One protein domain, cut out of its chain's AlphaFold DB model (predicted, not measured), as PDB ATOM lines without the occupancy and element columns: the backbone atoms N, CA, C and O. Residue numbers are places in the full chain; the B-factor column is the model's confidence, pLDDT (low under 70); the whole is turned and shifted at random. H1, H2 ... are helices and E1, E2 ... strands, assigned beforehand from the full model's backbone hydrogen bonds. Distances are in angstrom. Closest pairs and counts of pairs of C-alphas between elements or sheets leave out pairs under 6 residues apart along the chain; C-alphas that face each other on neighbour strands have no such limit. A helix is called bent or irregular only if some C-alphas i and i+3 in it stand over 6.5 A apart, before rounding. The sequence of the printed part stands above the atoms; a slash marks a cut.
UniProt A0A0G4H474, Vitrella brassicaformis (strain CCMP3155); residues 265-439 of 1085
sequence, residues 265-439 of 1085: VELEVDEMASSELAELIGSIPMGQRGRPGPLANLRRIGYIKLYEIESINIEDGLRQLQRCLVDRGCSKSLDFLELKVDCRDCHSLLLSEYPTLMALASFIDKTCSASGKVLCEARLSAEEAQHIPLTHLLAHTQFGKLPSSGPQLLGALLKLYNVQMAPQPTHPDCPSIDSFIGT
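What this domain is: This is residues 265 to 439 of the 1085 residues of a protein of Vitrella brassicaformis (strain CCMP3155) (UniProt A0A0G4H474). A twisted, all-parallel sheet of five strands, in the order E1 E2 E3 E4 E6, is covered on one face by H1, H3, H4 and H6, and its other face is bare of named helices: two layers. H2 packs on H1 and H4, and H5 packs on H3. The printed part has 175 residues, with six named helices and six strands in the order E1 H1 E2 H2 E3 H3 H4 E4 H5 H6 E5 E6, class mixed. It is compact, with a radius of gyration of the C-alphas of 15.7 A, and elongated, spanning 51 by 33 by 28 A.

Where its parts are: Find C-alpha 266 at (36.145, 48.859, -11.795), where E1 (266 to 268) begins. Its sheet goes on with E2 (300 to 305, 15.3 A), E3 (334 to 342, 23.2 A), E4 (368 to 379, 23.3 A), which bends by 117 degrees at residue 371, and E6 (432 to 437, 16.8 A), ending at C-alpha 437 (19.407, 35.284, -1.359). The helices are H1 (274 to 282), H2 (311 to 327, 24.3 A), H3 (343 to 351), H4 (354 to 367, 19.9 A), H5 (390 to 398) and H6 (406 to 416, 15.6 A). H5 is only just irregular, with C-alphas 393 and 396 6.8 A apart. E5 (419 to 421) pairs with no named strand.

How they stand to each other: Look across the sheet for N 267 and O 300 at 2.9 A, N 304 and O 338 at 2.9 A, N 339 and O 375 at 2.8 A, and N 376 and O 434 at 2.8 A, within hydrogen-bond range. E1, H1, E2; E2, H2, E3; and E3, H3 H4, E4 are strand-helix-strand units, parallel neighbour strands with helices between, each crossover right-handed. H6 runs along E6, at 17 degrees on the local plane and a height over the sheet of 8.3 A. On the same face, H4 is the hub: it touches H2 at a shallow tilt of 18 degrees, closest C-alphas Glu 315 and Thr 356, 4.9 A. H3 and H4 touch only at the corner, closest C-alphas Leu 350 and Leu 357, 5.3 A. In H1, H2 and H4 every O i to N i+4 pair is within hydrogen-bond range; H3 has 4 of 5, H6 6 of 7, and H5 2 of 5, beside 5 of 6 O i to N i+3 pairs.

The domain as a whole: The two farthest C-alphas, Gly 290 and Gln 386, are 53.7 A apart. The printed part has no cut; the link from H1 to E2, residues 283 to 299, is long. Mean pLDDT of the printed part is 91.1, and residue 384 is under 70.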
ATOM      1  N   VAL A 265      37.954  51.222 -14.804       98.38
ATOM      2  CA  VAL A 265      37.501  49.892 -15.235       98.38
ATOM      3  C   VAL A 265      36.584  49.269 -14.189       98.38
ATOM      4  O   VAL A 265      35.582  48.649 -14.542       98.38
ATOM      5  N   GLU A 266      36.898  49.443 -12.904       98.06
ATOM      6  CA  GLU A 266      36.145  48.859 -11.795       98.06
ATOM      7  C   GLU A 266      35.904  49.905 -10.701       98.06
ATOM      8  O   GLU A 266      36.840  50.541 -10.208       98.06
ATOM      9  N   LEU A 267      34.640  50.048 -10.308       97.38
ATOM     10  CA  LEU A 267      34.202  50.877  -9.194       97.38
ATOM     11  C   LEU A 267      33.424  50.006  -8.203       97.38
ATOM     12  O   LEU A 267      32.242  49.733  -8.392       97.38
ATOM     13  N   GLU A 268      34.093  49.541  -7.156       96.00
ATOM     14  CA  GLU A 268      33.483  48.750  -6.086       96.00
ATOM     15  C   GLU A 268      33.061  49.700  -4.960       96.00
ATOM     16  O   GLU A 268      33.886  50.171  -4.182       96.00
ATOM     17  N   VAL A 269      31.773  50.025  -4.914       93.38
ATOM     18  CA  VAL A 269      31.150  50.775  -3.817       93.38
ATOM     19  C   VAL A 269      30.358  49.812  -2.947       93.38
ATOM     20  O   VAL A 269      29.773  48.855  -3.465       93.38
ATOM     21  N   ASP A 270      30.356  50.049  -1.640       88.19
ATOM     22  CA  ASP A 270      29.528  49.298  -0.704       88.19
ATOM     23  C   ASP A 270      28.258  50.098  -0.402       88.19
ATOM     24  O   ASP A 270      28.328  51.190   0.154       88.19
ATOM     25  N   GLU A 271      27.111  49.557  -0.815       88.12
ATOM     26  CA  GLU A 271      25.766  50.025  -0.446       88.12
ATOM     27  C   GLU A 271      25.474  51.518  -0.709       88.12
ATOM     28  O   GLU A 271      24.717  52.145   0.028       88.12
ATOM     29  N   MET A 272      26.009  52.077  -1.799       92.31
ATOM     30  CA  MET A 272      25.772  53.474  -2.189       92.31
ATOM     31  C   MET A 272      24.430  53.637  -2.913       92.31
ATOM     32  O   MET A 272      24.109  52.851  -3.813       92.31
ATOM     33  N   ALA A 273      23.653  54.663  -2.549       93.50
ATOM     34  CA  ALA A 273      22.385  54.965  -3.214       93.50
ATOM     35  C   ALA A 273      22.604  55.373  -4.683       93.50
ATOM     36  O   ALA A 273      23.657  55.902  -5.052       93.50
ATOM     37  N   SER A 274      21.602  55.170  -5.545       94.88
ATOM     38  CA  SER A 274      21.706  55.515  -6.973       94.88
ATOM     39  C   SER A 274      21.978  57.009  -7.213       94.88
ATOM     40  O   SER A 274      22.778  57.345  -8.086       94.88
ATOM     41  N   SER A 275      21.376  57.900  -6.417       94.62
ATOM     42  CA  SER A 275      21.586  59.355  -6.470       94.62
ATOM     43  C   SER A 275      22.996  59.769  -6.035       94.62
ATOM     44  O   SER A 275      23.651  60.550  -6.723       94.62
ATOM     45  N   GLU A 276      23.507  59.194  -4.946       94.75
ATOM     46  CA  GLU A 276      24.878  59.406  -4.468       94.75
ATOM     47  C   GLU A 276      25.905  58.912  -5.492       94.75
ATOM     48  O   GLU A 276      26.871  59.607  -5.812       94.75
ATOM     49  N   LEU A 277      25.668  57.734  -6.076       96.25
ATOM     50  CA  LEU A 277      26.522  57.206  -7.133       96.25
ATOM     51  C   LEU A 277      26.458  58.091  -8.386       96.25
ATOM     52  O   LEU A 277      27.479  58.290  -9.046       96.25
ATOM     53  N   ALA A 278      25.296  58.671  -8.705       97.12
ATOM     54  CA  ALA A 278      25.161  59.627  -9.799       97.12
ATOM     55  C   ALA A 278      25.956  60.914  -9.535       97.12
ATOM     56  O   ALA A 278      26.631  61.400 -10.444       97.12
ATOM     57  N   GLU A 279      25.929  61.440  -8.306       96.50
ATOM     58  CA  GLU A 279      26.748  62.582  -7.883       96.50
ATOM     59  C   GLU A 279      28.245  62.258  -7.996       96.50
ATOM     60  O   GLU A 279      29.019  63.024  -8.582       96.50
ATOM     61  N   LEU A 280      28.648  61.084  -7.503       96.38
ATOM     62  CA  LEU A 280      30.023  60.605  -7.542       96.38
ATOM     63  C   LEU A 280      30.527  60.493  -8.987       96.38
ATOM     64  O   LEU A 280      31.544  61.094  -9.334       96.38
ATOM     65  N   ILE A 281      29.795  59.802  -9.862       97.81
ATOM     66  CA  ILE A 281      30.109  59.716 -11.297       97.81
ATOM     67  C   ILE A 281      30.058  61.102 -11.954       97.81
ATOM     68  O   ILE A 281      30.882  61.412 -12.816       97.81
ATOM     69  N   GLY A 282      29.138  61.960 -11.511       97.38
ATOM     70  CA  GLY A 282      28.996  63.355 -11.914       97.38
ATOM     71  C   GLY A 282      30.281  64.176 -11.767       97.38
ATOM     72  O   GLY A 282      30.532  65.058 -12.589       97.38
ATOM     73  N   SER A 283      31.130  63.837 -10.792       96.56
ATOM     74  CA  SER A 283      32.420  64.505 -10.568       96.56
ATOM     75  C   SER A 283      33.471  64.246 -11.654       96.56
ATOM     76  O   SER A 283      34.408  65.029 -11.800       96.56
ATOM     77  N   ILE A 284      33.317  63.180 -12.445       97.31
ATOM     78  CA  ILE A 284      34.191  62.897 -13.587       97.31
ATOM     79  C   ILE A 284      33.794  63.846 -14.730       97.31
ATOM     80  O   ILE A 284      32.600  63.985 -15.012       97.31
ATOM     81  N   PRO A 285      34.730  64.515 -15.419       95.88
ATOM     82  CA  PRO A 285      34.388  65.409 -16.522       95.88
ATOM     83  C   PRO A 285      33.750  64.645 -17.690       95.88
ATOM     84  O   PRO A 285      34.032  63.471 -17.911       95.88
ATOM     85  N   MET A 286      32.905  65.308 -18.480       96.81
ATOM     86  CA  MET A 286      32.382  64.714 -19.715       96.81
ATOM     87  C   MET A 286      33.504  64.520 -20.747       96.81
ATOM     88  O   MET A 286      34.461  65.296 -20.813       96.81
ATOM     89  N   GLY A 287      33.383  63.477 -21.572       89.75
ATOM     90  CA  GLY A 287      34.292  63.262 -22.698       89.75
ATOM     91  C   GLY A 287      34.128  64.336 -23.778       89.75
ATOM     92  O   GLY A 287      33.055  64.915 -23.941       89.75
ATOM     93  N   GLN A 288      35.182  64.593 -24.555       91.94
ATOM     94  CA  GLN A 288      35.057  65.423 -25.757       91.94
ATOM     95  C   GLN A 288      34.202  64.697 -26.801       91.94
ATOM     96  O   GLN A 288      34.395  63.503 -27.044       91.94
ATOM     97  N   ARG A 289      33.285  65.423 -27.454       91.38
ATOM     98  CA  ARG A 289      32.413  64.870 -28.501       91.38
ATOM     99  C   ARG A 289      33.255  64.177 -29.584       91.38
ATOM    100  O   ARG A 289      34.180  64.775 -30.123       91.38
ATOM    101  N   GLY A 290      32.938  62.917 -29.886       89.75
ATOM    102  CA  GLY A 290      33.643  62.108 -30.891       89.75
ATOM    103  C   GLY A 290      34.849  61.311 -30.377       89.75
ATOM    104  O   GLY A 290      35.409  60.525 -31.135       89.75
ATOM    105  N   ARG A 291      35.240  61.457 -29.105       92.56
ATOM    106  CA  ARG A 291      36.209  60.566 -28.447       92.56
ATOM    107  C   ARG A 291      35.486  59.626 -27.477       92.56
ATOM    108  O   ARG A 291      34.438  60.009 -26.954       92.56
ATOM    109  N   PRO A 292      36.031  58.426 -27.203       92.75
ATOM    110  CA  PRO A 292      35.548  57.604 -26.101       92.75
ATOM    111  C   PRO A 292      35.532  58.433 -24.813       92.75
ATOM    112  O   PRO A 292      36.518  59.101 -24.489       92.75
ATOM    113  N   GLY A 293      34.397  58.441 -24.116       95.50
ATOM    114  CA  GLY A 293      34.287  59.135 -22.839       95.50
ATOM    115  C   GLY A 293      35.182  58.495 -21.764       95.50
ATOM    116  O   GLY A 293      35.634  57.360 -21.936       95.50
ATOM    117  N   PRO A 294      35.456  59.193 -20.650       96.81
ATOM    118  CA  PRO A 294      36.380  58.715 -19.616       96.81
ATOM    119  C   PRO A 294      35.944  57.419 -18.918       96.81
ATOM    120  O   PRO A 294      36.774  56.774 -18.281       96.81
ATOM    121  N   LEU A 295      34.674  57.024 -19.053       97.81
ATOM    122  CA  LEU A 295      34.118  55.779 -18.521       97.81
ATOM    123  C   LEU A 295      33.845  54.721 -19.597       97.81
ATOM    124  O   LEU A 295      33.209  53.715 -19.305       97.81
ATOM    125  N   ALA A 296      34.340  54.892 -20.826       97.25
ATOM    126  CA  ALA A 296      34.145  53.906 -21.897       97.25
ATOM    127  C   ALA A 296      34.738  52.518 -21.578       97.25
ATOM    128  O   ALA A 296      34.323  51.521 -22.162       97.25
ATOM    129  N   ASN A 297      35.693  52.451 -20.644       97.56
ATOM    130  CA  ASN A 297      36.310  51.208 -20.181       97.56
ATOM    131  C   ASN A 297      35.708  50.675 -18.872       97.56
ATOM    132  O   ASN A 297      36.195  49.657 -18.377       97.56
ATOM    133  N   LEU A 298      34.690  51.335 -18.304       98.38
ATOM    134  CA  LEU A 298      34.064  50.906 -17.059       98.38
ATOM    135  C   LEU A 298      33.282  49.615 -17.310       98.38
ATOM    136  O   LEU A 298      32.323  49.605 -18.081       98.38
ATOM    137  N   ARG A 299      33.714  48.538 -16.651       98.25
ATOM    138  CA  ARG A 299      33.182  47.176 -16.800       98.25
ATOM    139  C   ARG A 299      32.466  46.670 -15.561       98.25
ATOM    140  O   ARG A 299      31.614  45.797 -15.676       98.25
ATOM    141  N   ARG A 300      32.815  47.170 -14.378       98.12
ATOM    142  CA  ARG A 300      32.243  46.695 -13.116       98.12
ATOM    143  C   ARG A 300      31.815  47.863 -12.251       98.12
ATOM    144  O   ARG A 300      32.636  48.723 -11.934       98.12
ATOM    145  N   ILE A 301      30.558  47.834 -11.827       97.31
ATOM    146  CA  ILE A 301      30.061  48.626 -10.704       97.31
ATOM    147  C   ILE A 301      29.673  47.635  -9.605       97.31
ATOM    148  O   ILE A 301      29.089  46.591  -9.894       97.31
ATOM    149  N   GLY A 302      30.084  47.929  -8.372       93.12
ATOM    150  CA  GLY A 302      29.721  47.164  -7.180       93.12
ATOM    151  C   GLY A 302      28.251  47.340  -6.802       93.12
ATOM    152  O   GLY A 302      27.380  47.407  -7.664       93.12
ATOM    153  N   TYR A 303      27.987  47.420  -5.503       92.00
ATOM    154  CA  TYR A 303      26.640  47.401  -4.950       92.00
ATOM    155  C   TYR A 303      25.913  48.734  -5.128       92.00
ATOM    156  O   TYR A 303      26.283  49.729  -4.504       92.00
ATOM    157  N   ILE A 304      24.828  48.738  -5.899       94.88
ATOM    158  CA  ILE A 304      23.853  49.835  -5.886       94.88
ATOM    159  C   ILE A 304      22.770  49.508  -4.860       94.88
ATOM    160  O   ILE A 304      22.089  48.487  -4.973       94.88
ATOM    161  N   LYS A 305      22.608  50.379  -3.864       93.62
ATOM    162  CA  LYS A 305      21.555  50.292  -2.849       93.62
ATOM    163  C   LYS A 305      20.234  50.815  -3.419       93.62
ATOM    164  O   LYS A 305      20.162  51.952  -3.878       93.62
ATOM    165  N   LEU A 306      19.200  49.975  -3.376       92.25
ATOM    166  CA  LEU A 306      17.835  50.272  -3.836       92.25
ATOM    167  C   LEU A 306      16.803  50.196  -2.695       92.25
ATOM    168  O   LEU A 306      15.640  49.883  -2.931       92.25
ATOM    169  N   TYR A 307      17.243  50.402  -1.456       88.75
ATOM    170  CA  TYR A 307      16.431  50.265  -0.247       88.75
ATOM    171  C   TYR A 307      16.747  51.388   0.744       88.75
ATOM    172  O   TYR A 307      17.778  52.043   0.591       88.75
ATOM    173  N   GLU A 308      15.882  51.621   1.734       85.31
ATOM    174  CA  GLU A 308      15.918  52.773   2.656       85.31
ATOM    175  C   GLU A 308      15.936  54.132   1.924       85.31
ATOM    176  O   GLU A 308      16.469  55.124   2.421       85.31
ATOM    177  N   ILE A 309      15.376  54.181   0.715       79.75
ATOM    178  CA  ILE A 309      15.294  55.377  -0.126       79.75
ATOM    179  C   ILE A 309      13.828  55.535  -0.533       79.75
ATOM    180  O   ILE A 309      13.189  54.571  -0.945       79.75
ATOM    181  N   GLU A 310      13.284  56.746  -0.428       78.56
ATOM    182  CA  GLU A 310      11.923  57.029  -0.903       78.56
ATOM    183  C   GLU A 310      11.808  56.750  -2.413       78.56
ATOM    184  O   GLU A 310      12.731  57.065  -3.166       78.56
ATOM    185  N   SER A 311      10.679  56.203  -2.882       73.94
ATOM    186  CA  SER A 311      10.573  55.699  -4.265       73.94
ATOM    187  C   SER A 311      10.924  56.722  -5.346       73.94
ATOM    188  O   SER A 311      11.691  56.433  -6.265       73.94
ATOM    189  N   ILE A 312      10.423  57.955  -5.188       76.12
ATOM    190  CA  ILE A 312      10.666  59.068  -6.117       76.12
ATOM    191  C   ILE A 312      12.175  59.314  -6.269       76.12
ATOM    192  O   ILE A 312      12.676  59.523  -7.374       76.12
ATOM    193  N   ASN A 313      12.926  59.186  -5.173       86.50
ATOM    194  CA  ASN A 313      14.373  59.368  -5.173       86.50
ATOM    195  C   ASN A 313      15.105  58.199  -5.860       86.50
ATOM    196  O   ASN A 313      16.177  58.411  -6.432       86.50
ATOM    197  N   ILE A 314      14.544  56.981  -5.854       90.69
ATOM    198  CA  ILE A 314      15.117  55.833  -6.577       90.69
ATOM    199  C   ILE A 314      14.945  56.008  -8.085       90.69
ATOM    200  O   ILE A 314      15.923  55.853  -8.818       90.69
ATOM    201  N   GLU A 315      13.735  56.331  -8.554       93.69
ATOM    202  CA  GLU A 315      13.448  56.535  -9.980       93.69
ATOM    203  C   GLU A 315      14.347  57.631 -10.572       93.69
ATOM    204  O   GLU A 315      15.058  57.398 -11.560       93.69
ATOM    205  N   ASP A 316      14.361  58.807  -9.940       94.56
ATOM    206  CA  ASP A 316      15.161  59.942 -10.394       94.56
ATOM    207  C   ASP A 316      16.659  59.676 -10.245       94.56
ATOM    208  O   ASP A 316      17.428  59.959 -11.170       94.56
ATOM    209  N   GLY A 317      17.079  59.042  -9.146       95.12
ATOM    210  CA  GLY A 317      18.464  58.636  -8.923       95.12
ATOM    211  C   GLY A 317      18.968  57.658  -9.988       95.12
ATOM    212  O   GLY A 317      20.059  57.842 -10.526       95.12
ATOM    213  N   LEU A 318      18.164  56.662 -10.378       96.56
ATOM    214  CA  LEU A 318      18.501  55.715 -11.450       96.56
ATOM    215  C   LEU A 318      18.589  56.405 -12.814       96.56
ATOM    216  O   LEU A 318      19.524  56.146 -13.577       96.56
ATOM    217  N   ARG A 319      17.658  57.312 -13.131       97.31
ATOM    218  CA  ARG A 319      17.698  58.094 -14.380       97.31
ATOM    219  C   ARG A 319      18.905  59.023 -14.434       97.31
ATOM    220  O   ARG A 319      19.551  59.126 -15.482       97.31
ATOM    221  N   GLN A 320      19.218  59.690 -13.326       97.31
ATOM    222  CA  GLN A 320      20.381  60.560 -13.209       97.31
ATOM    223  C   GLN A 320      21.672  59.751 -13.343       97.31
ATOM    224  O   GLN A 320      22.537  60.131 -14.132       97.31
ATOM    225  N   LEU A 321      21.774  58.602 -12.670       97.88
ATOM    226  CA  LEU A 321      22.921  57.702 -12.779       97.88
ATOM    227  C   LEU A 321      23.098  57.184 -14.210       97.88
ATOM    228  O   LEU A 321      24.202  57.255 -14.753       97.88
ATOM    229  N   GLN A 322      22.014  56.730 -14.850       98.19
ATOM    230  CA  GLN A 322      22.016  56.317 -16.255       98.19
ATOM    231  C   GLN A 322      22.574  57.429 -17.151       98.19
ATOM    232  O   GLN A 322      23.474  57.182 -17.952       98.19
ATOM    233  N   ARG A 323      22.053  58.658 -17.012       97.69
ATOM    234  CA  ARG A 323      22.500  59.824 -17.785       97.69
ATOM    235  C   ARG A 323      23.984  60.098 -17.541       97.69
ATOM    236  O   ARG A 323      24.748  60.194 -18.495       97.69
ATOM    237  N   CYS A 324      24.407  60.146 -16.279       97.81
ATOM    238  CA  CYS A 324      25.788  60.420 -15.899       97.81
ATOM    239  C   CYS A 324      26.781  59.410 -16.490       97.81
ATOM    240  O   CYS A 324      27.827  59.834 -16.988       97.81
ATOM    241  N   LEU A 325      26.455  58.113 -16.469       97.75
ATOM    242  CA  LEU A 325      27.272  57.051 -17.064       97.75
ATOM    243  C   LEU A 325      27.332  57.164 -18.593       97.75
ATOM    244  O   LEU A 325      28.427  57.165 -19.161       97.75
ATOM    245  N   VAL A 326      26.182  57.311 -19.257       97.31
ATOM    246  CA  VAL A 326      26.099  57.384 -20.725       97.31
ATOM    247  C   VAL A 326      26.815  58.626 -21.267       97.31
ATOM    248  O   VAL A 326      27.635  58.495 -22.176       97.31
ATOM    249  N   ASP A 327      26.609  59.801 -20.663       96.56
ATOM    250  CA  ASP A 327      27.262  61.062 -21.063       96.56
ATOM    251  C   ASP A 327      28.796  61.007 -20.917       96.56
ATOM    252  O   ASP A 327      29.536  61.756 -21.560       96.56
ATOM    253  N   ARG A 328      29.298  60.092 -20.079       97.50
ATOM    254  CA  ARG A 328      30.732  59.838 -19.856       97.50
ATOM    255  C   ARG A 328      31.256  58.623 -20.617       97.50
ATOM    256  O   ARG A 328      32.409  58.240 -20.421       97.50
ATOM    257  N   GLY A 329      30.461  58.056 -21.523       97.25
ATOM    258  CA  GLY A 329      30.863  56.990 -22.441       97.25
ATOM    259  C   GLY A 329      30.606  55.563 -21.956       97.25
ATOM    260  O   GLY A 329      30.924  54.635 -22.691       97.25
ATOM    261  N   CYS A 330      30.012  55.361 -20.775       97.44
ATOM    262  CA  CYS A 330      29.632  54.042 -20.255       97.44
ATOM    263  C   CYS A 330      28.274  53.602 -20.834       97.44
ATOM    264  O   CYS A 330      27.254  53.553 -20.146       97.44
ATOM    265  N   SER A 331      28.251  53.326 -22.139       96.81
ATOM    266  CA  SER A 331      27.083  52.799 -22.852       96.81
ATOM    267  C   SER A 331      27.366  51.359 -23.257       96.81
ATOM    268  O   SER A 331      28.272  51.125 -24.054       96.81
ATOM    269  N   LYS A 332      26.580  50.405 -22.743       97.12
ATOM    270  CA  LYS A 332      26.754  48.961 -23.000       97.12
ATOM    271  C   LYS A 332      28.155  48.414 -22.650       97.12
ATOM    272  O   LYS A 332      28.619  47.477 -23.293       97.12
ATOM    273  N   SER A 333      28.832  48.989 -21.652       97.62
ATOM    274  CA  SER A 333      30.200  48.601 -21.263       97.62
ATOM    275  C   SER A 333      30.278  47.776 -19.976       97.62
ATOM    276  O   SER A 333      31.300  47.132 -19.750       97.62
ATOM    277  N   LEU A 334      29.231  47.771 -19.137       98.31
ATOM    278  CA  LEU A 334      29.255  47.033 -17.870       98.31
ATOM    279  C   LEU A 334      29.103  45.527 -18.106       98.31
ATOM    280  O   LEU A 334      28.053  45.059 -18.540       98.31
ATOM    281  N   ASP A 335      30.144  44.779 -17.762       97.88
ATOM    282  CA  ASP A 335      30.178  43.318 -17.758       97.88
ATOM    283  C   ASP A 335      29.651  42.741 -16.430       97.88
ATOM    284  O   ASP A 335      29.253  41.578 -16.368       97.88
ATOM    285  N   PHE A 336      29.639  43.535 -15.355       97.81
ATOM    286  CA  PHE A 336      29.104  43.132 -14.056       97.81
ATOM    287  C   PHE A 336      28.453  44.305 -13.317       97.81
ATOM    288  O   PHE A 336      29.065  45.368 -13.163       97.81
ATOM    289  N   LEU A 337      27.239  44.079 -12.820       97.19
ATOM    290  CA  LEU A 337      26.460  45.017 -12.017       97.19
ATOM    291  C   LEU A 337      25.811  44.271 -10.849       97.19
ATOM    292  O   LEU A 337      25.204  43.220 -11.050       97.19
ATOM    293  N   GLU A 338      25.898  44.823  -9.644       96.25
ATOM    294  CA  GLU A 338      25.299  44.228  -8.450       96.25
ATOM    295  C   GLU A 338      24.279  45.187  -7.832       96.25
ATOM    296  O   GLU A 338      24.561  46.353  -7.565       96.25
ATOM    297  N   LEU A 339      23.060  44.697  -7.638       95.38
ATOM    298  CA  LEU A 339      21.939  45.440  -7.083       95.38
ATOM    299  C   LEU A 339      21.607  44.840  -5.724       95.38
ATOM    300  O   LEU A 339      21.296  43.653  -5.643       95.38
ATOM    301  N   LYS A 340      21.650  45.655  -4.673       93.19
ATOM    302  CA  LYS A 340      21.182  45.270  -3.343       93.19
ATOM    303  C   LYS A 340      19.790  45.831  -3.121       93.19
ATOM    304  O   LYS A 340      19.588  47.046  -3.159       93.19
ATOM    305  N   VAL A 341      18.849  44.937  -2.858       91.38
ATOM    306  CA  VAL A 341      17.464  45.263  -2.524       91.38
ATOM    307  C   VAL A 341      17.154  44.760  -1.117       91.38
ATOM    308  O   VAL A 341      17.572  43.670  -0.733       91.38
ATOM    309  N   ASP A 342      16.425  45.543  -0.335       87.88
ATOM    310  CA  ASP A 342      15.744  45.021   0.849       87.88
ATOM    311  C   ASP A 342      14.434  44.382   0.396       87.88
ATOM    312  O   ASP A 342      13.818  44.845  -0.566       87.88
ATOM    313  N   CYS A 343      14.000  43.302   1.037       80.38
ATOM    314  CA  CYS A 343      12.759  42.661   0.630       80.38
ATOM    315  C   CYS A 343      11.519  43.526   0.878       80.38
ATOM    316  O   CYS A 343      10.607  43.500   0.051       80.38
ATOM    317  N   ARG A 344      11.482  44.357   1.928       78.75
ATOM    318  CA  ARG A 344      10.368  45.300   2.139       78.75
ATOM    319  C   ARG A 344      10.259  46.275   0.975       78.75
ATOM    320  O   ARG A 344       9.184  46.433   0.401       78.75
ATOM    321  N   ASP A 345      11.391  46.848   0.591       78.00
ATOM    322  CA  ASP A 345      11.466  47.883  -0.439       78.00
ATOM    323  C   ASP A 345      11.353  47.312  -1.851       78.00
ATOM    324  O   ASP A 345      10.742  47.902  -2.738       78.00
ATOM    325  N   CYS A 346      11.851  46.099  -2.080       77.81
ATOM    326  CA  CYS A 346      11.628  45.409  -3.339       77.81
ATOM    327  C   CYS A 346      10.128  45.172  -3.577       77.81
ATOM    328  O   CYS A 346       9.684  45.236  -4.725       77.81
ATOM    329  N   HIS A 347       9.341  44.925  -2.524       73.94
ATOM    330  CA  HIS A 347       7.890  44.834  -2.647       73.94
ATOM    331  C   HIS A 347       7.232  46.176  -2.949       73.94
ATOM    332  O   HIS A 347       6.447  46.230  -3.890       73.94
ATOM    333  N   SER A 348       7.510  47.208  -2.149       76.12
ATOM    334  CA  SER A 348       6.816  48.504  -2.208       76.12
ATOM    335  C   SER A 348       7.307  49.433  -3.321       76.12
ATOM    336  O   SER A 348       6.537  50.264  -3.794       76.12
ATOM    337  N   LEU A 349       8.558  49.300  -3.763       73.81
ATOM    338  CA  LEU A 349       9.187  50.237  -4.699       73.81
ATOM    339  C   LEU A 349       9.419  49.601  -6.069       73.81
ATOM    340  O   LEU A 349       9.183  50.234  -7.089       73.81
ATOM    341  N   LEU A 350       9.867  48.342  -6.133       75.94
ATOM    342  CA  LEU A 350      10.219  47.722  -7.421       75.94
ATOM    343  C   LEU A 350       9.072  46.933  -8.052       75.94
ATOM    344  O   LEU A 350       8.940  46.925  -9.274       75.94
ATOM    345  N   LEU A 351       8.263  46.237  -7.251       78.38
ATOM    346  CA  LEU A 351       7.196  45.377  -7.775       78.38
ATOM    347  C   LEU A 351       5.824  46.052  -7.819       78.38
ATOM    348  O   LEU A 351       5.002  45.637  -8.634       78.38
ATOM    349  N   SER A 352       5.576  47.086  -7.009       76.69
ATOM    350  CA  SER A 352       4.346  47.888  -7.094       76.69
ATOM    351  C   SER A 352       4.470  49.138  -7.956       76.69
ATOM    352  O   SER A 352       3.470  49.540  -8.547       76.69
ATOM    353  N   GLU A 353       5.657  49.739  -8.093       87.62
ATOM    354  CA  GLU A 353       5.814  50.967  -8.879       87.62
ATOM    355  C   GLU A 353       6.432  50.692 -10.250       87.62
ATOM    356  O   GLU A 353       7.648  50.584 -10.431       87.62
ATOM    357  N   TYR A 354       5.556  50.617 -11.255       88.69
ATOM    358  CA  TYR A 354       5.949  50.451 -12.653       88.69
ATOM    359  C   TYR A 354       7.040  51.444 -13.112       88.69
ATOM    360  O   TYR A 354       7.987  50.993 -13.764       88.69
ATOM    361  N   PRO A 355       6.991  52.754 -12.776       92.12
ATOM    362  CA  PRO A 355       8.024  53.710 -13.186       92.12
ATOM    363  C   PRO A 355       9.432  53.352 -12.690       92.12
ATOM    364  O   PRO A 355      10.392  53.454 -13.458       92.12
ATOM    365  N   THR A 356       9.553  52.863 -11.454       92.44
ATOM    366  CA  THR A 356      10.832  52.485 -10.842       92.44
ATOM    367  C   THR A 356      11.406  51.229 -11.494       92.44
ATOM    368  O   THR A 356      12.581  51.215 -11.874       92.44
ATOM    369  N   LEU A 357      10.581  50.198 -11.736       92.69
ATOM    370  CA  LEU A 357      11.016  49.010 -12.483       92.69
ATOM    371  C   LEU A 357      11.442  49.366 -13.913       92.69
ATOM    372  O   LEU A 357      12.458  48.868 -14.402       92.69
ATOM    373  N   MET A 358      10.692  50.251 -14.578       93.81
ATOM    374  CA  MET A 358      11.019  50.753 -15.914       93.81
ATOM    375  C   MET A 358      12.347  51.511 -15.929       93.81
ATOM    376  O   MET A 358      13.160  51.299 -16.831       93.81
ATOM    377  N   ALA A 359      12.587  52.378 -14.942       95.31
ATOM    378  CA  ALA A 359      13.843  53.105 -14.800       95.31
ATOM    379  C   ALA A 359      15.023  52.147 -14.585       95.31
ATOM    380  O   ALA A 359      16.055  52.305 -15.238       95.31
ATOM    381  N   LEU A 360      14.859  51.115 -13.751       95.69
ATOM    382  CA  LEU A 360      15.894  50.116 -13.484       95.69
ATOM    383  C   LEU A 360      16.189  49.232 -14.704       95.69
ATOM    384  O   LEU A 360      17.350  49.029 -15.060       95.69
ATOM    385  N   ALA A 361      15.154  48.745 -15.389       95.75
ATOM    386  CA  ALA A 361      15.315  47.976 -16.622       95.75
ATOM    387  C   ALA A 361      15.946  48.826 -17.741       95.75
ATOM    388  O   ALA A 361      16.857  48.369 -18.429       95.75
ATOM    389  N   SER A 362      15.535  50.093 -17.891       96.69
ATOM    390  CA  SER A 362      16.185  51.031 -18.819       96.69
ATOM    391  C   SER A 362      17.657  51.236 -18.461       96.69
ATOM    392  O   SER A 362      18.514  51.217 -19.346       96.69
ATOM    393  N   PHE A 363      17.958  51.405 -17.170       97.44
ATOM    394  CA  PHE A 363      19.319  51.590 -16.683       97.44
ATOM    395  C   PHE A 363      20.212  50.412 -17.078       97.44
ATOM    396  O   PHE A 363      21.267  50.625 -17.683       97.44
ATOM    397  N   ILE A 364      19.757  49.182 -16.824       97.38
ATOM    398  CA  ILE A 364      20.449  47.950 -17.225       97.38
ATOM    399  C   ILE A 364      20.610  47.902 -18.749       97.38
ATOM    400  O   ILE A 364      21.723  47.724 -19.248       97.38
ATOM    401  N   ASP A 365      19.533  48.145 -19.502       96.56
ATOM    402  CA  ASP A 365      19.550  48.114 -20.964       96.56
ATOM    403  C   ASP A 365      20.506  49.145 -21.565       96.56
ATOM    404  O   ASP A 365      21.079  48.892 -22.618       96.56
ATOM    405  N   LYS A 366      20.710  50.312 -20.952       97.62
ATOM    406  CA  LYS A 366      21.603  51.342 -21.506       97.62
ATOM    407  C   LYS A 366      23.062  51.161 -21.102       97.62
ATOM    408  O   LYS A 366      23.946  51.549 -21.866       97.62
ATOM    409  N   THR A 367      23.334  50.566 -19.946       97.81
ATOM    410  CA  THR A 367      24.686  50.545 -19.362       97.81
ATOM    411  C   THR A 367      25.377  49.184 -19.451       97.81
ATOM    412  O   THR A 367      26.592  49.144 -19.648       97.81
ATOM    413  N   CYS A 368      24.635  48.076 -19.382       97.81
ATOM    414  CA  CYS A 368      25.197  46.723 -19.349       97.81
ATOM    415  C   CYS A 368      25.442  46.149 -20.746       97.81
ATOM    416  O   CYS A 368      24.620  46.312 -21.650       97.81
ATOM    417  N   SER A 369      26.578  45.472 -20.922       97.31
ATOM    418  CA  SER A 369      26.904  44.729 -22.138       97.31
ATOM    419  C   SER A 369      25.964  43.524 -22.289       97.31
ATOM    420  O   SER A 369      25.403  43.032 -21.311       97.31
ATOM    421  N   ALA A 370      25.769  43.029 -23.514       95.50
ATOM    422  CA  ALA A 370      24.907  41.865 -23.759       95.50
ATOM    423  C   ALA A 370      25.431  40.585 -23.075       95.50
ATOM    424  O   ALA A 370      24.655  39.744 -22.639       95.50
ATOM    425  N   SER A 371      26.754  40.463 -22.926       95.81
ATOM    426  CA  SER A 371      27.413  39.396 -22.162       95.81
ATOM    427  C   SER A 371      27.507  39.687 -20.662       95.81
ATOM    428  O   SER A 371      28.081  38.888 -19.921       95.81
ATOM    429  N   GLY A 372      27.020  40.848 -20.224       96.38
ATOM    430  CA  GLY A 372      27.122  41.298 -18.849       96.38
ATOM    431  C   GLY A 372      26.278  40.451 -17.903       96.38
ATOM    432  O   GLY A 372      25.298  39.816 -18.298       96.38
ATOM    433  N   LYS A 373      26.666  40.457 -16.631       97.25
ATOM    434  CA  LYS A 373      25.942  39.805 -15.545       97.25
ATOM    435  C   LYS A 373      25.391  40.845 -14.577       97.25
ATOM    436  O   LYS A 373      26.152  41.624 -14.009       97.25
ATOM    437  N   VAL A 374      24.085  40.810 -14.345       97.06
ATOM    438  CA  VAL A 374      23.409  41.578 -13.298       97.06
ATOM    439  C   VAL A 374      23.049  40.625 -12.166       97.06
ATOM    440  O   VAL A 374      22.378  39.618 -12.389       97.06
ATOM    441  N   LEU A 375      23.500  40.923 -10.953       96.38
ATOM    442  CA  LEU A 375      23.176  40.154  -9.759       96.38
ATOM    443  C   LEU A 375      22.246  40.970  -8.860       96.38
ATOM    444  O   LEU A 375      22.625  42.041  -8.403       96.38
ATOM    445  N   CYS A 376      21.046  40.457  -8.594       95.44
ATOM    446  CA  CYS A 376      20.117  41.024  -7.618       95.44
ATOM    447  C   CYS A 376      20.267  40.278  -6.288       95.44
ATOM    448  O   CYS A 376      19.809  39.141  -6.157       95.44
ATOM    449  N   GLU A 377      20.922  40.899  -5.315       93.81
ATOM    450  CA  GLU A 377      21.042  40.388  -3.954       93.81
ATOM    451  C   GLU A 377      19.929  40.968  -3.079       93.81
ATOM    452  O   GLU A 377      19.763  42.186  -3.006       93.81
ATOM    453  N   ALA A 378      19.185  40.098  -2.393       90.69
ATOM    454  CA  ALA A 378      18.165  40.526  -1.446       90.69
ATOM    455  C   ALA A 378      18.590  40.333   0.006       90.69
ATOM    456  O   ALA A 378      19.032  39.246   0.399       90.69
ATOM    457  N   ARG A 379      18.368  41.370   0.817       87.88
ATOM    458  CA  ARG A 379      18.357  41.269   2.274       87.88
ATOM    459  C   ARG A 379      16.961  40.850   2.726       87.88
ATOM    460  O   ARG A 379      15.989  41.555   2.489       87.88
ATOM    461  N   LEU A 380      16.880  39.672   3.341       81.38
ATOM    462  CA  LEU A 380      15.688  39.187   4.032       81.38
ATOM    463  C   LEU A 380      15.977  39.216   5.525       81.38
ATOM    464  O   LEU A 380      16.853  38.471   5.979       81.38
ATOM    465  N   SER A 381      15.236  40.008   6.298       79.81
ATOM    466  CA  SER A 381      15.190  39.754   7.735       79.81
ATOM    467  C   SER A 381      14.383  38.479   8.014       79.81
ATOM    468  O   SER A 381      13.493  38.085   7.252       79.81
ATOM    469  N   ALA A 382      14.709  37.791   9.109       75.00
ATOM    470  CA  ALA A 382      14.003  36.571   9.504       75.00
ATOM    471  C   ALA A 382      12.506  36.819   9.786       75.00
ATOM    472  O   ALA A 382      11.692  35.911   9.617       75.00
ATOM    473  N   GLU A 383      12.150  38.041  10.190       77.31
ATOM    474  CA  GLU A 383      10.770  38.469  10.438       77.31
ATOM    475  C   GLU A 383      10.022  38.744   9.125       77.31
ATOM    476  O   GLU A 383       8.878  38.331   8.961       77.31
ATOM    477  N   GLU A 384      10.671  39.361   8.135       68.06
ATOM    478  CA  GLU A 384      10.043  39.717   6.849       68.06
ATOM    479  C   GLU A 384       9.659  38.522   5.989       68.06
ATOM    480  O   GLU A 384       8.654  38.568   5.278       68.06
ATOM    481  N   ALA A 385      10.419  37.429   6.074       70.50
ATOM    482  CA  ALA A 385      10.068  36.187   5.391       70.50
ATOM    483  C   ALA A 385       8.664  35.667   5.776       70.50
ATOM    484  O   ALA A 385       8.092  34.835   5.062       70.50
ATOM    485  N   GLN A 386       8.108  36.153   6.891       75.44
ATOM    486  CA  GLN A 386       6.821  35.726   7.422       75.44
ATOM    487  C   GLN A 386       5.622  36.482   6.846       75.44
ATOM    488  O   GLN A 386       4.518  35.987   7.013       75.44
ATOM    489  N   HIS A 387       5.765  37.626   6.166       87.38
ATOM    490  CA  HIS A 387       4.592  38.372   5.677       87.38
ATOM    491  C   HIS A 387       4.838  39.059   4.333       87.38
ATOM    492  O   HIS A 387       5.094  40.257   4.261       87.38
ATOM    493  N   ILE A 388       4.696  38.303   3.245       88.62
ATOM    494  CA  ILE A 388       4.884  38.803   1.881       88.62
ATOM    495  C   ILE A 388       3.538  39.241   1.281       88.62
ATOM    496  O   ILE A 388       2.686  38.380   1.041       88.62
ATOM    497  N   PRO A 389       3.315  40.531   0.975       88.94
ATOM    498  CA  PRO A 389       2.056  40.989   0.393       88.94
ATOM    499  C   PRO A 389       1.844  40.420  -1.017       88.94
ATOM    500  O   PRO A 389       2.550  40.767  -1.967       88.94
ATOM    501  N   LEU A 390       0.844  39.552  -1.179       86.69
ATOM    502  CA  LEU A 390       0.553  38.905  -2.460       86.69
ATOM    503  C   LEU A 390       0.041  39.909  -3.504       86.69
ATOM    504  O   LEU A 390       0.311  39.758  -4.690       86.69
ATOM    505  N   THR A 391      -0.642  40.966  -3.065       82.81
ATOM    506  CA  THR A 391      -1.092  42.069  -3.926       82.81
ATOM    507  C   THR A 391       0.082  42.773  -4.608       82.81
ATOM    508  O   THR A 391       0.004  43.053  -5.799       82.81
ATOM    509  N   HIS A 392       1.194  42.989  -3.900       82.38
ATOM    510  CA  HIS A 392       2.389  43.633  -4.462       82.38
ATOM    511  C   HIS A 392       3.121  42.700  -5.420       82.38
ATOM    512  O   HIS A 392       3.537  43.111  -6.498       82.38
ATOM    513  N   LEU A 393       3.207  41.410  -5.073       81.69
ATOM    514  CA  LEU A 393       3.744  40.403  -5.985       81.69
ATOM    515  C   LEU A 393       2.956  40.310  -7.281       81.69
ATOM    516  O   LEU A 393       3.521  39.854  -8.260       81.69
ATOM    517  N   LEU A 394       1.685  40.698  -7.294       82.50
ATOM    518  CA  LEU A 394       0.823  40.618  -8.463       82.50
ATOM    519  C   LEU A 394       0.619  41.963  -9.167       82.50
ATOM    520  O   LEU A 394       0.089  41.977 -10.271       82.50
ATOM    521  N   ALA A 395       1.079  43.077  -8.599       83.31
ATOM    522  CA  ALA A 395       0.991  44.386  -9.246       83.31
ATOM    523  C   ALA A 395       1.703  44.400 -10.612       83.31
ATOM    524  O   ALA A 395       1.222  45.020 -11.559       83.31
ATOM    525  N   HIS A 396       2.765  43.601 -10.770       82.81
ATOM    526  CA  HIS A 396       3.463  43.478 -12.049       82.81
ATOM    527  C   HIS A 396       2.613  42.915 -13.194       82.81
ATOM    528  O   HIS A 396       2.973  43.090 -14.354       82.81
ATOM    529  N   THR A 397       1.495  42.232 -12.917       83.31
ATOM    530  CA  THR A 397       0.612  41.713 -13.978       83.31
ATOM    531  C   THR A 397      -0.148  42.831 -14.695       83.31
ATOM    532  O   THR A 397      -0.838  42.579 -15.679       83.31
ATOM    533  N   GLN A 398      -0.056  44.057 -14.174       82.94
ATOM    534  CA  GLN A 398      -0.618  45.276 -14.752       82.94
ATOM    535  C   GLN A 398       0.438  46.087 -15.513       82.94
ATOM    536  O   GLN A 398       0.129  47.130 -16.088       82.94
ATOM    537  N   PHE A 399       1.699  45.650 -15.495       83.56
ATOM    538  CA  PHE A 399       2.774  46.356 -16.169       83.56
ATOM    539  C   PHE A 399       2.609  46.232 -17.678       83.56
ATOM    540  O   PHE A 399       2.374  45.148 -18.206       83.56
ATOM    541  N   GLY A 400       2.735  47.365 -18.369       84.25
ATOM    542  CA  GLY A 400       2.738  47.399 -19.823       84.25
ATOM    543  C   GLY A 400       4.015  46.792 -20.411       84.25
ATOM    544  O   GLY A 400       4.742  46.019 -19.786       84.25
ATOM    545  N   LYS A 401       4.329  47.179 -21.649       88.75
ATOM    546  CA  LYS A 401       5.525  46.699 -22.345       88.75
ATOM    547  C   LYS A 401       6.810  47.131 -21.616       88.75
ATOM    548  O   LYS A 401       7.235  48.280 -21.728       88.75
ATOM    549  N   LEU A 402       7.442  46.177 -20.933       89.50
ATOM    550  CA  LEU A 402       8.743  46.337 -20.282       89.50
ATOM    551  C   LEU A 402       9.901  46.451 -21.308       89.50
ATOM    552  O   LEU A 402       9.766  45.975 -22.443       89.50
ATOM    553  N   PRO A 403      11.061  47.038 -20.934       92.19
ATOM    554  CA  PRO A 403      12.287  47.018 -21.732       92.19
ATOM    555  C   PRO A 403      12.821  45.590 -21.896       92.19
ATOM    556  O   PRO A 403      12.328  44.653 -21.269       92.19
ATOM    557  N   SER A 404      13.857  45.409 -22.715       91.50
ATOM    558  CA  SER A 404      14.349  44.073 -23.084       91.50
ATOM    559  C   SER A 404      14.860  43.256 -21.888       91.50
ATOM    560  O   SER A 404      14.642  42.044 -21.843       91.50
ATOM    561  N   SER A 405      15.456  43.910 -20.884       93.00
ATOM    562  CA  SER A 405      15.830  43.286 -19.606       93.00
ATOM    563  C   SER A 405      14.714  43.171 -18.583       93.00
ATOM    564  O   SER A 405      14.849  42.399 -17.634       93.00
ATOM    565  N   GLY A 406      13.601  43.878 -18.769       92.88
ATOM    566  CA  GLY A 406      12.529  43.945 -17.782       92.88
ATOM    567  C   GLY A 406      11.961  42.575 -17.390       92.88
ATOM    568  O   GLY A 406      11.886  42.305 -16.194       92.88
ATOM    569  N   PRO A 407      11.640  41.662 -18.330       92.69
ATOM    570  CA  PRO A 407      11.162  40.324 -17.979       92.69
ATOM    571  C   PRO A 407      12.181  39.477 -17.199       92.69
ATOM    572  O   PRO A 407      11.796  38.755 -16.279       92.69
ATOM    573  N   GLN A 408      13.476  39.561 -17.534       93.81
ATOM    574  CA  GLN A 408      14.525  38.832 -16.808       93.81
ATOM    575  C   GLN A 408      14.726  39.404 -15.403       93.81
ATOM    576  O   GLN A 408      14.826  38.643 -14.441       93.81
ATOM    577  N   LEU A 409      14.713  40.734 -15.281       94.56
ATOM    578  CA  LEU A 409      14.796  41.444 -14.010       94.56
ATOM    579  C   LEU A 409      13.614  41.088 -13.109       94.56
ATOM    580  O   LEU A 409      13.813  40.669 -11.974       94.56
ATOM    581  N   LEU A 410      12.392  41.168 -13.633       93.19
ATOM    582  CA  LEU A 410      11.182  40.782 -12.916       93.19
ATOM    583  C   LEU A 410      11.238  39.311 -12.479       93.19
ATOM    584  O   LEU A 410      10.942  38.998 -11.329       93.19
ATOM    585  N   GLY A 411      11.684  38.409 -13.359       93.62
ATOM    586  CA  GLY A 411      11.885  37.002 -13.020       93.62
ATOM    587  C   GLY A 411      12.921  36.789 -11.910       93.62
ATOM    588  O   GLY A 411      12.715  35.948 -11.035       93.62
ATOM    589  N   ALA A 412      14.017  37.552 -11.913       93.62
ATOM    590  CA  ALA A 412      15.031  37.520 -10.864       93.62
ATOM    591  C   ALA A 412      14.480  38.045  -9.528       93.62
ATOM    592  O   ALA A 412      14.667  37.389  -8.502       93.62
ATOM    593  N   LEU A 413      13.737  39.156  -9.541       92.81
ATOM    594  CA  LEU A 413      13.110  39.733  -8.348       92.81
ATOM    595  C   LEU A 413      12.025  38.814  -7.764       92.81
ATOM    596  O   LEU A 413      11.998  38.583  -6.561       92.81
ATOM    597  N   LEU A 414      11.177  38.202  -8.596       92.56
ATOM    598  CA  LEU A 414      10.158  37.250  -8.136       92.56
ATOM    599  C   LEU A 414      10.775  35.995  -7.502       92.56
ATOM    600  O   LEU A 414      10.249  35.491  -6.503       92.56
ATOM    601  N   LYS A 415      11.919  35.519  -8.020       92.44
ATOM    602  CA  LYS A 415      12.647  34.372  -7.444       92.44
ATOM    603  C   LYS A 415      13.066  34.618  -5.993       92.44
ATOM    604  O   LYS A 415      13.118  33.651  -5.230       92.44
ATOM    605  N   LEU A 416      13.298  35.875  -5.595       90.00
ATOM    606  CA  LEU A 416      13.592  36.242  -4.203       90.00
ATOM    607  C   LEU A 416      12.460  35.808  -3.253       90.00
ATOM    608  O   LEU A 416      12.699  35.370  -2.127       90.00
ATOM    609  N   TYR A 417      11.229  35.814  -3.762       90.75
ATOM    610  CA  TYR A 417      10.014  35.460  -3.038       90.75
ATOM    611  C   TYR A 417       9.538  34.044  -3.306       90.75
ATOM    612  O   TYR A 417       8.363  33.774  -3.107       90.75
ATOM    613  N   ASN A 418      10.397  33.140  -3.788       93.38
ATOM    614  CA  ASN A 418      10.002  31.787  -4.197       93.38
ATOM    615  C   ASN A 418       8.883  31.769  -5.263       93.38
ATOM    616  O   ASN A 418       8.154  30.785  -5.385       93.38
ATOM    617  N   VAL A 419       8.756  32.835  -6.060       93.19
ATOM    618  CA  VAL A 419       7.861  32.898  -7.219       93.19
ATOM    619  C   VAL A 419       8.708  32.865  -8.485       93.19
ATOM    620  O   VAL A 419       9.718  33.543  -8.610       93.19
ATOM    621  N   GLN A 420       8.329  32.045  -9.447       93.31
ATOM    622  CA  GLN A 420       9.026  31.893 -10.711       93.31
ATOM    623  C   GLN A 420       8.077  32.257 -11.839       93.31
ATOM    624  O   GLN A 420       6.945  31.777 -11.896       93.31
ATOM    625  N   MET A 421       8.555  33.083 -12.762       92.69
ATOM    626  CA  MET A 421       7.908  33.228 -14.058       92.69
ATOM    627  C   MET A 421       8.300  32.056 -14.951       92.69
ATOM    628  O   MET A 421       9.419  31.543 -14.873       92.69
ATOM    629  N   ALA A 422       7.387  31.645 -15.830       89.06
ATOM    630  CA  ALA A 422       7.699  30.720 -16.905       89.06
ATOM    631  C   ALA A 422       8.931  31.238 -17.667       89.06
ATOM    632  O   ALA A 422       8.973  32.434 -17.974       89.06
ATOM    633  N   PRO A 423       9.917  30.372 -17.961       86.00
ATOM    634  CA  PRO A 423      11.130  30.795 -18.642       86.00
ATOM    635  C   PRO A 423      10.754  31.484 -19.950       86.00
ATOM    636  O   PRO A 423      10.050  30.911 -20.787       86.00
ATOM    637  N   GLN A 424      11.177  32.735 -20.087       86.25
ATOM    638  CA  GLN A 424      11.047  33.482 -21.327       86.25
ATOM    639  C   GLN A 424      12.330  33.315 -22.147       86.25
ATOM    640  O   GLN A 424      13.407  33.187 -21.557       86.25
ATOM    641  N   PRO A 425      12.241  33.294 -23.488       88.19
ATOM    642  CA  PRO A 425      13.428  33.308 -24.329       88.19
ATOM    643  C   PRO A 425      14.254  34.554 -24.003       88.19
ATOM    644  O   PRO A 425      13.758  35.680 -24.056       88.19
ATOM    645  N   THR A 426      15.514  34.349 -23.630       88.31
ATOM    646  CA  THR A 426      16.451  35.438 -23.355       88.31
ATOM    647  C   THR A 426      16.743  36.179 -24.654       88.31
ATOM    648  O   THR A 426      17.185  35.569 -25.628       88.31
ATOM    649  N   HIS A 427      16.502  37.490 -24.680       91.25
ATOM    650  CA  HIS A 427      16.895  38.325 -25.813       91.25
ATOM    651  C   HIS A 427      18.434  38.335 -25.921       91.25
ATOM    652  O   HIS A 427      19.085  38.545 -24.898       91.25
ATOM    653  N   PRO A 428      19.034  38.132 -27.110       90.12
ATOM    654  CA  PRO A 428      20.491  38.014 -27.260       90.12
ATOM    655  C   PRO A 428      21.254  39.272 -26.821       90.12
ATOM    656  O   PRO A 428      22.398  39.173 -26.394       90.12
ATOM    657  N   ASP A 429      20.608  40.441 -26.878       91.38
ATOM    658  CA  ASP A 429      21.199  41.727 -26.471       91.38
ATOM    659  C   ASP A 429      21.012  42.076 -24.980       91.38
ATOM    660  O   ASP A 429      21.323  43.196 -24.556       91.38
ATOM    661  N   CYS A 430      20.453  41.156 -24.192       92.25
ATOM    662  CA  CYS A 430      20.126  41.379 -22.791       92.25
ATOM    663  C   CYS A 430      21.142  40.682 -21.872       92.25
ATOM    664  O   CYS A 430      21.397  39.493 -22.076       92.25
ATOM    665  N   PRO A 431      21.693  41.376 -20.855       94.69
ATOM    666  CA  PRO A 431      22.587  40.749 -19.888       94.69
ATOM    667  C   PRO A 431      21.891  39.610 -19.137       94.69
ATOM    668  O   PRO A 431      20.674  39.611 -18.949       94.69
ATOM    669  N   SER A 432      22.684  38.661 -18.642       95.25
ATOM    670  CA  SER A 432      22.193  37.616 -17.748       95.25
ATOM    671  C   SER A 432      21.832  38.233 -16.401       95.25
ATOM    672  O   SER A 432      22.689  38.831 -15.748       95.25
ATOM    673  N   ILE A 433      20.573  38.087 -15.982       95.31
ATOM    674  CA  ILE A 433      20.106  38.573 -14.682       95.31
ATOM    675  C   ILE A 433      19.855  37.390 -13.753       95.31
ATOM    676  O   ILE A 433      18.931  36.599 -13.950       95.31
ATOM    677  N   ASP A 434      20.680  37.300 -12.717       93.88
ATOM    678  CA  ASP A 434      20.560  36.319 -11.650       93.88
ATOM    679  C   ASP A 434      20.073  36.996 -10.369       93.88
ATOM    680  O   ASP A 434      20.326  38.177 -10.128       93.88
ATOM    681  N   SER A 435      19.413  36.227  -9.509       90.75
ATOM    682  CA  SER A 435      19.120  36.646  -8.145       90.75
ATOM    683  C   SER A 435      19.747  35.708  -7.132       90.75
ATOM    684  O   SER A 435      19.880  34.502  -7.359       90.75
ATOM    685  N   PHE A 436      20.151  36.283  -6.008       91.75
ATOM    686  CA  PHE A 436      20.760  35.569  -4.905       91.75
ATOM    687  C   PHE A 436      20.140  36.028  -3.589       91.75
ATOM    688  O   PHE A 436      19.914  37.212  -3.356       91.75
ATOM    689  N   ILE A 437      19.865  35.057  -2.724       84.38
ATOM    690  CA  ILE A 437      19.407  35.284  -1.359       84.38
ATOM    691  C   ILE A 437      20.467  34.661  -0.460       84.38
ATOM    692  O   ILE A 437      20.693  33.453  -0.565       84.38
ATOM    693  N   GLY A 438      21.090  35.453   0.417       84.06
ATOM    694  CA  GLY A 438      22.168  34.974   1.294       84.06
ATOM    695  C   GLY A 438      21.782  33.715   2.074       84.06
ATOM    696  O   GLY A 438      22.455  32.688   1.990       84.06
ATOM    697  N   THR A 439      20.647  33.765   2.767       84.19
ATOM    698  CA  THR A 439      20.040  32.615   3.448       84.19
ATOM    699  C   THR A 439      18.546  32.637   3.210       84.19
ATOM    700  O   THR A 439      17.811  33.446   3.769       84.19
TER     701      THR A 439